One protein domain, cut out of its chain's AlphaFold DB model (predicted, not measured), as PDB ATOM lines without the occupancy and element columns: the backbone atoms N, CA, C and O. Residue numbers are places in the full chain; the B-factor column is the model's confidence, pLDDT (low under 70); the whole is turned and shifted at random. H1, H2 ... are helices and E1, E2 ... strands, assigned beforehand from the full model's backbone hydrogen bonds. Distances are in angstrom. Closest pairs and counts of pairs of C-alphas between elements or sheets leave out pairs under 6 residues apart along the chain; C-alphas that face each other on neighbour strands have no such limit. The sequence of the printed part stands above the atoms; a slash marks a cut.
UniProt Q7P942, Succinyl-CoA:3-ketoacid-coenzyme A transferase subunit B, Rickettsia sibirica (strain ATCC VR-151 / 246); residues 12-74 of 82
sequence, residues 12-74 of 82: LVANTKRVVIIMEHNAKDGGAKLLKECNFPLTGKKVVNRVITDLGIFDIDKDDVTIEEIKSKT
ATOM      1  N   LEU A  12     317.986 402.596 301.788       89.31
ATOM      2  CA  LEU A  12     318.210 402.192 300.402       89.31
ATOM      3  C   LEU A  12     318.178 403.393 299.450       89.31
ATOM      4  O   LEU A  12     319.079 403.550 298.627       89.31
ATOM      5  N   VAL A  13     317.155 404.247 299.542       90.75
ATOM      6  CA  VAL A  13     317.026 405.385 298.616       90.75
ATOM      7  C   VAL A  13     318.050 406.490 298.879       90.75
ATOM      8  O   VAL A  13     318.348 407.247 297.957       90.75
ATOM      9  N   ALA A  14     318.600 406.576 300.093       88.56
ATOM     10  CA  ALA A  14     319.649 407.530 300.438       88.56
ATOM     11  C   ALA A  14     321.033 407.099 299.923       88.56
ATOM     12  O   ALA A  14     321.801 407.938 299.458       88.56
ATOM     13  N   ASN A  15     321.340 405.799 299.969       89.12
ATOM     14  CA  ASN A  15     322.685 405.278 299.692       89.12
ATOM     15  C   ASN A  15     322.842 404.625 298.306       89.12
ATOM     16  O   ASN A  15     323.913 404.113 297.969       89.12
ATOM     17  N   THR A  16     321.801 404.645 297.470       91.50
ATOM     18  CA  THR A  16     321.839 404.044 296.129       91.50
ATOM     19  C   THR A  16     322.093 405.088 295.046       91.50
ATOM     20  O   THR A  16     321.405 406.101 294.957       91.50
ATOM     21  N   LYS A  17     323.036 404.802 294.136       90.75
ATOM     22  CA  LYS A  17     323.373 405.698 293.011       90.75
ATOM     23  C   LYS A  17     322.209 405.934 292.041       90.75
ATOM     24  O   LYS A  17     322.113 407.001 291.442       90.75
ATOM     25  N   ARG A  18     321.361 404.921 291.835       93.12
ATOM     26  CA  ARG A  18     320.227 404.965 290.908       93.12
ATOM     27  C   ARG A  18     319.004 404.271 291.499       93.12
ATOM     28  O   ARG A  18     319.026 403.061 291.699       93.12
ATOM     29  N   VAL A  19     317.929 405.024 291.709       94.88
ATOM     30  CA  VAL A  19     316.660 404.518 292.250       94.88
ATOM     31  C   VAL A  19     315.637 404.401 291.124       94.88
ATOM     32  O   VAL A  19     315.316 405.389 290.458       94.88
ATOM     33  N   VAL A  20     315.117 403.193 290.916       96.00
ATOM     34  CA  VAL A  20     314.073 402.902 289.924       96.00
ATOM     35  C   VAL A  20     312.844 402.367 290.645       96.00
ATOM     36  O   VAL A  20     312.954 401.421 291.421       96.00
ATOM     37  N   ILE A  21     311.683 402.964 290.383       96.31
ATOM     38  CA  ILE A  21     310.399 402.501 290.916       96.31
ATOM     39  C   ILE A  21     309.649 401.735 289.833       96.31
ATOM     40  O   ILE A  21     309.574 402.185 288.693       96.31
ATOM     41  N   ILE A  22     309.072 400.597 290.211       97.38
ATOM     42  CA  ILE A  22     308.140 399.833 289.383       97.38
ATOM     43  C   ILE A  22     306.808 399.793 290.123       97.38
ATOM     44  O   ILE A  22     306.753 399.342 291.269       97.38
ATOM     45  N   MET A  23     305.747 400.290 289.492       96.75
ATOM     46  CA  MET A  23     304.408 400.322 290.082       96.75
ATOM     47  C   MET A  23     303.324 400.392 289.006       96.75
ATOM     48  O   MET A  23     303.578 400.856 287.904       96.75
ATOM     49  N   GLU A  24     302.096 400.007 289.344       97.81
ATOM     50  CA  GLU A  24     300.925 400.350 288.522       97.81
ATOM     51  C   GLU A  24     300.720 401.869 288.496       97.81
ATOM     52  O   GLU A  24     300.852 402.523 289.538       97.81
ATOM     53  N   HIS A  25     300.342 402.413 287.340       97.81
ATOM     54  CA  HIS A  25     300.198 403.849 287.106       97.81
ATOM     55  C   HIS A  25     299.090 404.488 287.959       97.81
ATOM     56  O   HIS A  25     299.252 405.583 288.511       97.81
ATOM     57  N   ASN A  26     297.980 403.768 288.121       97.75
ATOM     58  CA  ASN A  26     296.822 404.188 288.899       97.75
ATOM     59  C   ASN A  26     296.678 403.347 290.175       97.75
ATOM     60  O   ASN A  26     297.208 402.241 290.302       97.75
ATOM     61  N   ALA A  27     295.991 403.897 291.170       96.00
ATOM     62  CA  ALA A  27     295.512 403.171 292.335       96.00
ATOM     63  C   ALA A  27     294.268 402.345 291.986       96.00
ATOM     64  O   ALA A  27     293.667 402.500 290.924       96.00
ATOM     65  N   LYS A  28     293.877 401.441 292.892       95.00
ATOM     66  CA  LYS A  28     292.737 400.533 292.678       95.00
ATOM     67  C   LYS A  28     291.402 401.263 292.516       95.00
ATOM     68  O   LYS A  28     290.477 400.713 291.936       95.00
ATOM     69  N   ASP A  29     291.311 402.476 293.046       94.56
ATOM     70  CA  ASP A  29     290.172 403.389 292.918       94.56
ATOM     71  C   ASP A  29     290.236 404.260 291.648       94.56
ATOM     72  O   ASP A  29     289.383 405.119 291.442       94.56
ATOM     73  N   GLY A  30     291.242 404.051 290.791       94.50
ATOM     74  CA  GLY A  30     291.475 404.817 289.570       94.50
ATOM     75  C   GLY A  30     292.295 406.097 289.768       94.50
ATOM     76  O   GLY A  30     292.701 406.705 288.775       94.50
ATOM     77  N   GLY A  31     292.606 406.497 291.006       95.88
ATOM     78  CA  GLY A  31     293.386 407.706 291.286       95.88
ATOM     79  C   GLY A  31     294.810 407.642 290.719       95.88
ATOM     80  O   GLY A  31     295.448 406.590 290.733       95.88
ATOM     81  N   ALA A  32     295.336 408.763 290.219       96.25
ATOM     82  CA  ALA A  32     296.713 408.830 289.724       96.25
ATOM     83  C   ALA A  32     297.726 408.681 290.876       96.25
ATOM     84  O   ALA A  32     297.575 409.324 291.916       96.25
ATOM     85  N   LYS A  33     298.780 407.869 290.691       95.81
ATOM     86  CA  LYS A  33     299.881 407.748 291.673       95.81
ATOM     87  C   LYS A  33     301.052 408.694 291.398       95.81
ATOM     88  O   LYS A  33     301.781 409.039 292.325       95.81
ATOM     89  N   LEU A  34     301.241 409.114 290.146       93.94
ATOM     90  CA  LEU A  34     302.219 410.137 289.767       93.94
ATOM     91  C   LEU A  34     301.580 411.523 289.900       93.94
ATOM     92  O   LEU A  34     300.860 411.983 289.018       93.94
ATOM     93  N   LEU A  35     301.816 412.158 291.048       93.88
ATOM     94  CA  LEU A  35     301.254 413.458 291.411       93.88
ATOM     95  C   LEU A  35     302.266 414.588 291.196       93.88
ATOM     96  O   LEU A  35     303.474 414.359 291.205       93.88
ATOM     97  N   LYS A  36     301.767 415.829 291.091       90.81
ATOM     98  CA  LYS A  36     302.611 417.039 291.141       90.81
ATOM     99  C   LYS A  36     303.304 417.195 292.499       90.81
ATOM    100  O   LYS A  36     304.447 417.628 292.560       90.81
ATOM    101  N   GLU A  37     302.614 416.820 293.574       91.50
ATOM    102  CA  GLU A  37     303.132 416.813 294.940       91.50
ATOM    103  C   GLU A  37     302.620 415.569 295.672       91.50
ATOM    104  O   GLU A  37     301.461 415.176 295.522       91.50
ATOM    105  N   CYS A  38     303.494 414.920 296.444       93.06
ATOM    106  CA  CYS A  38     303.112 413.750 297.229       93.06
ATOM    107  C   CYS A  38     302.210 414.166 298.394       93.06
ATOM    108  O   CYS A  38     302.575 415.016 299.198       93.06
ATOM    109  N   ASN A  39     301.066 413.505 298.525       92.62
ATOM    110  CA  ASN A  39     300.129 413.690 299.636       92.62
ATOM    111  C   ASN A  39     300.371 412.714 300.804       92.62
ATOM    112  O   ASN A  39     299.799 412.882 301.879       92.62
ATOM    113  N   PHE A  40     301.214 411.700 300.604       90.81
ATOM    114  CA  PHE A  40     301.674 410.787 301.646       90.81
ATOM    115  C   PHE A  40     303.067 411.183 302.151       90.81
ATOM    116  O   PHE A  40     303.840 411.785 301.401       90.81
ATOM    117  N   PRO A  41     303.429 410.817 303.398       91.62
ATOM    118  CA  PRO A  41     304.766 411.057 303.929       91.62
ATOM    119  C   PRO A  41     305.861 410.532 302.994       91.62
ATOM    120  O   PRO A  41     305.841 409.369 302.584       91.62
ATOM    121  N   LEU A  42     306.826 411.392 302.670       91.88
ATOM    122  CA  LEU A  42     307.923 411.043 301.772       91.88
ATOM    123  C   LEU A  42     308.845 409.998 302.409       91.88
ATOM    124  O   LEU A  42     309.305 410.164 303.535       91.88
ATOM    125  N   THR A  43     309.190 408.956 301.649       91.31
ATOM    126  CA  THR A  43     310.316 408.062 301.983       91.31
ATOM    127  C   THR A  43     311.667 408.713 301.657       91.31
ATOM    128  O   THR A  43     312.658 408.449 302.322       91.31
ATOM    129  N   GLY A  44     311.722 409.603 300.662       90.44
ATOM    130  CA  GLY A  44     312.912 410.380 300.316       90.44
ATOM    131  C   GLY A  44     312.572 411.506 299.339       90.44
ATOM    132  O   GLY A  44     311.658 411.369 298.525       90.44
ATOM    133  N   LYS A  45     313.289 412.633 299.417       91.56
ATOM    134  CA  LYS A  45     313.071 413.807 298.553       91.56
ATOM    135  C   LYS A  45     314.008 413.758 297.342       91.56
ATOM    136  O   LYS A  45     315.211 413.625 297.523       91.56
ATOM    137  N   LYS A  46     313.463 413.877 296.122       90.56
ATOM    138  CA  LYS A  46     314.223 413.879 294.847       90.56
ATOM    139  C   LYS A  46     315.183 412.683 294.660       90.56
ATOM    140  O   LYS A  46     316.211 412.776 293.993       90.56
ATOM    141  N   VAL A  47     314.851 411.530 295.243       93.06
ATOM    142  CA  VAL A  47     315.718 410.336 295.211       93.06
ATOM    143  C   VAL A  47     315.536 409.486 293.949       93.06
ATOM    144  O   VAL A  47     316.489 408.860 293.491       93.06
ATOM    145  N   VAL A  48     314.343 409.499 293.349       94.19
ATOM    146  CA  VAL A  48     313.980 408.656 292.197       94.19
ATOM    147  C   VAL A  48     314.653 409.149 290.917       94.19
ATOM    148  O   VAL A  48     314.684 410.345 290.658       94.19
ATOM    149  N   ASN A  49     315.188 408.226 290.114       94.50
ATOM    150  CA  ASN A  49     315.751 408.512 288.789       94.50
ATOM    151  C   ASN A  49     314.817 408.090 287.650       94.50
ATOM    152  O   ASN A  49     314.845 408.693 286.585       94.50
ATOM    153  N   ARG A  50     314.038 407.018 287.837       95.88
ATOM    154  CA  ARG A  50     313.113 406.503 286.822       95.88
ATOM    155  C   ARG A  50     311.905 405.838 287.465       95.88
ATOM    156  O   ARG A  50     312.049 405.142 288.471       95.88
ATOM    157  N   VAL A  51     310.745 405.988 286.840       97.50
ATOM    158  CA  VAL A  51     309.524 405.251 287.174       97.50
ATOM    159  C   VAL A  51     309.088 404.435 285.964       97.50
ATOM    160  O   VAL A  51     309.022 404.951 284.851       97.50
ATOM    161  N   ILE A  52     308.800 403.158 286.176       98.00
ATOM    162  CA  ILE A  52     308.263 402.247 285.169       98.00
ATOM    163  C   ILE A  52     306.861 401.851 285.612       98.00
ATOM    164  O   ILE A  52     306.663 401.375 286.732       98.00
ATOM    165  N   THR A  53     305.903 402.054 284.719       98.12
ATOM    166  CA  THR A  53     304.500 401.699 284.917       98.12
ATOM    167  C   THR A  53     303.983 400.881 283.745       98.12
ATOM    168  O   THR A  53     304.637 400.785 282.706       98.12
ATOM    169  N   ASP A  54     302.789 400.328 283.899       97.50
ATOM    170  CA  ASP A  54     302.024 399.684 282.833       97.50
ATOM    171  C   ASP A  54     301.678 400.631 281.669       97.50
ATOM    172  O   ASP A  54     301.484 400.161 280.551       97.50
ATOM    173  N   LEU A  55     301.671 401.953 281.889       97.56
ATOM    174  CA  LEU A  55     301.387 402.951 280.847       97.56
ATOM    175  C   LEU A  55     302.634 403.594 280.224       97.56
ATOM    176  O   LEU A  55     302.521 404.297 279.222       97.56
ATOM    177  N   GLY A  56     303.822 403.394 280.797       96.25
ATOM    178  CA  GLY A  56     305.033 404.020 280.271       96.25
ATOM    179  C   GLY A  56     306.200 404.104 281.244       96.25
ATOM    180  O   GLY A  56     306.105 403.730 282.417       96.25
ATOM    181  N   ILE A  57     307.312 404.618 280.715       96.88
ATOM    182  CA  ILE A  57     308.581 404.826 281.414       96.88
ATOM    183  C   ILE A  57     308.840 406.329 281.514       96.88
ATOM    184  O   ILE A  57     308.806 407.031 280.507       96.88
ATOM    185  N   PHE A  58     309.148 406.796 282.719       94.56
ATOM    186  CA  PHE A  58     309.395 408.199 283.032       94.56
ATOM    187  C   PHE A  58     310.799 408.340 283.603       94.56
ATOM    188  O   PHE A  58     311.086 407.791 284.668       94.56
ATOM    189  N   ASP A  59     311.671 409.061 282.908       93.75
ATOM    190  CA  ASP A  59     312.921 409.532 283.495       93.75
ATOM    191  C   ASP A  59     312.641 410.788 284.317       93.75
ATOM    192  O   ASP A  59     311.960 411.704 283.861       93.75
ATOM    193  N   ILE A  60     313.124 410.787 285.557       89.50
ATOM    194  CA  ILE A  60     312.954 411.902 286.479       89.50
ATOM    195  C   ILE A  60     314.222 412.728 286.410       89.50
ATOM    196  O   ILE A  60     315.275 412.294 286.890       89.50
ATOM    197  N   ASP A  61     314.101 413.902 285.801       81.25
ATOM    198  CA  ASP A  61     315.147 414.898 285.902       81.25
ATOM    199  C   ASP A  61     315.206 415.405 287.347       81.25
ATOM    200  O   ASP A  61     314.181 415.684 287.978       81.25
ATOM    201  N   LYS A  62     316.412 415.417 287.907       73.69
ATOM    202  CA  LYS A  62     316.658 415.886 289.277       73.69
ATOM    203  C   LYS A  62     317.064 417.353 289.290       73.69
ATOM    204  O   LYS A  62     316.944 417.994 290.343       73.69
ATOM    205  N   ASP A  63     317.511 417.843 288.140       72.25
ATOM    206  CA  ASP A  63     317.952 419.203 287.942       72.25
ATOM    207  C   ASP A  63     316.732 420.016 287.501       72.25
ATOM    208  O   ASP A  63     316.196 419.860 286.406       72.25
ATOM    209  N   ASP A  64     316.237 420.860 288.404       67.00
ATOM    210  CA  ASP A  64     315.242 421.850 288.014       67.00
ATOM    211  C   ASP A  64     315.980 422.947 287.247       67.00
ATOM    212  O   ASP A  64     316.872 423.587 287.804       67.00
ATOM    213  N   VAL A  65     315.589 423.210 285.999       68.25
ATOM    214  CA  VAL A  65     316.029 424.425 285.308       68.25
ATOM    215  C   VAL A  65     315.281 425.599 285.927       68.25
ATOM    216  O   VAL A  65     314.061 425.728 285.788       68.25
ATOM    217  N   THR A  66     316.008 426.451 286.640       79.31
ATOM    218  CA  THR A  66     315.423 427.627 287.287       79.31
ATOM    219  C   THR A  66     315.358 428.807 286.320       79.31
ATOM    220  O   THR A  66     316.138 428.912 285.370       79.31
ATOM    221  N   ILE A  67     314.434 429.740 286.561       83.50
ATOM    222  CA  ILE A  67     314.368 430.981 285.773       83.50
ATOM    223  C   ILE A  67     315.675 431.768 285.942       83.50
ATOM    224  O   ILE A  67     316.154 432.388 284.994       83.50
ATOM    225  N   GLU A  68     316.276 431.725 287.131       83.88
ATOM    226  CA  GLU A  68     317.574 432.327 287.431       83.88
ATOM    227  C   GLU A  68     318.690 431.724 286.574       83.88
ATOM    228  O   GLU A  68     319.512 432.459 286.025       83.88
ATOM    229  N   GLU A  69     318.698 430.401 286.413       84.12
ATOM    230  CA  GLU A  69     319.663 429.720 285.560       84.12
ATOM    231  C   GLU A  69     319.505 430.144 284.094       84.12
ATOM    232  O   GLU A  69     320.500 430.499 283.455       84.12
ATOM    233  N   ILE A  70     318.270 430.211 283.584       89.38
ATOM    234  CA  ILE A  70     317.988 430.691 282.221       89.38
ATOM    235  C   ILE A  70     318.470 432.137 282.050       89.38
ATOM    236  O   ILE A  70     319.166 432.428 281.077       89.38
ATOM    237  N   LYS A  71     318.177 433.029 283.009       89.31
ATOM    238  CA  LYS A  71     318.648 434.428 282.997       89.31
ATOM    239  C   LYS A  71     320.171 434.517 282.958       89.31
ATOM    240  O   LYS A  71     320.712 435.305 282.196       89.31
ATOM    241  N   SER A  72     320.862 433.699 283.749       92.19
ATOM    242  CA  SER A  72     322.330 433.719 283.818       92.19
ATOM    243  C   SER A  72     323.016 433.247 282.531       92.19
ATOM    244  O   SER A  72     324.165 433.604 282.286       92.19
ATOM    245  N   LYS A  73     322.317 432.448 281.714       93.12
ATOM    246  CA  LYS A  73     322.836 431.846 280.477       93.12
ATOM    247  C   LYS A  73     322.285 432.497 279.202       93.12
ATOM    248  O   LYS A  73     322.616 432.039 278.112       93.12
ATOM    249  N   THR A  74     321.457 433.539 279.320       93.12
ATOM    250  CA  THR A  74     320.783 434.184 278.184       93.12
ATOM    251  C   THR A  74     321.082 435.679 278.174       93.12
ATOM    252  O   THR A  74     320.653 436.401 279.065       93.12
TER     253      THR A  74
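What this domain is: This is residues 12 to 74 of the 82 residues of the protein "Succinyl-CoA:3-ketoacid-coenzyme A transferase subunit B" of Rickettsia sibirica (strain ATCC VR-151 / 246) (UniProt Q7P942). The domain has little regular structure: a small three-stranded sheet, a long loop, residues 23 to 47, and a tail, residues 64 to 74, sticking out with H2. Of 63 printed residues 25 are in H1 E1 E2 E3 H2; class and sheet are mixed. It is loose, radius of gyration of the C-alphas 14.6 A, spans 46 by 28 by 23 A.

How they stand to each other: The closest C-alphas of H1, residues 12 to 15, and E1, residues 19 to 22, are Val 13 and Val 19, 6.4 A apart. E1 is parallel to E2, residues 48 to 53, N 21 and O 50 2.9 A apart. E2 and E3, residues 56 to 59, are an antiparallel hairpin, N 51 and O 58 2.8 A apart. H2, residues 67 to 73, not on the sheet, has every O i to N i+4 pair within hydrogen-bond range.

Where its parts are: H1 begins at C-alpha 12 (318.210, 402.192, 300.402); H2 ends at C-alpha 73 (322.836, 431.846, 280.477).

The domain as a whole: The printed part has no cut; pLDDT is under 70 at residues 64 to 65.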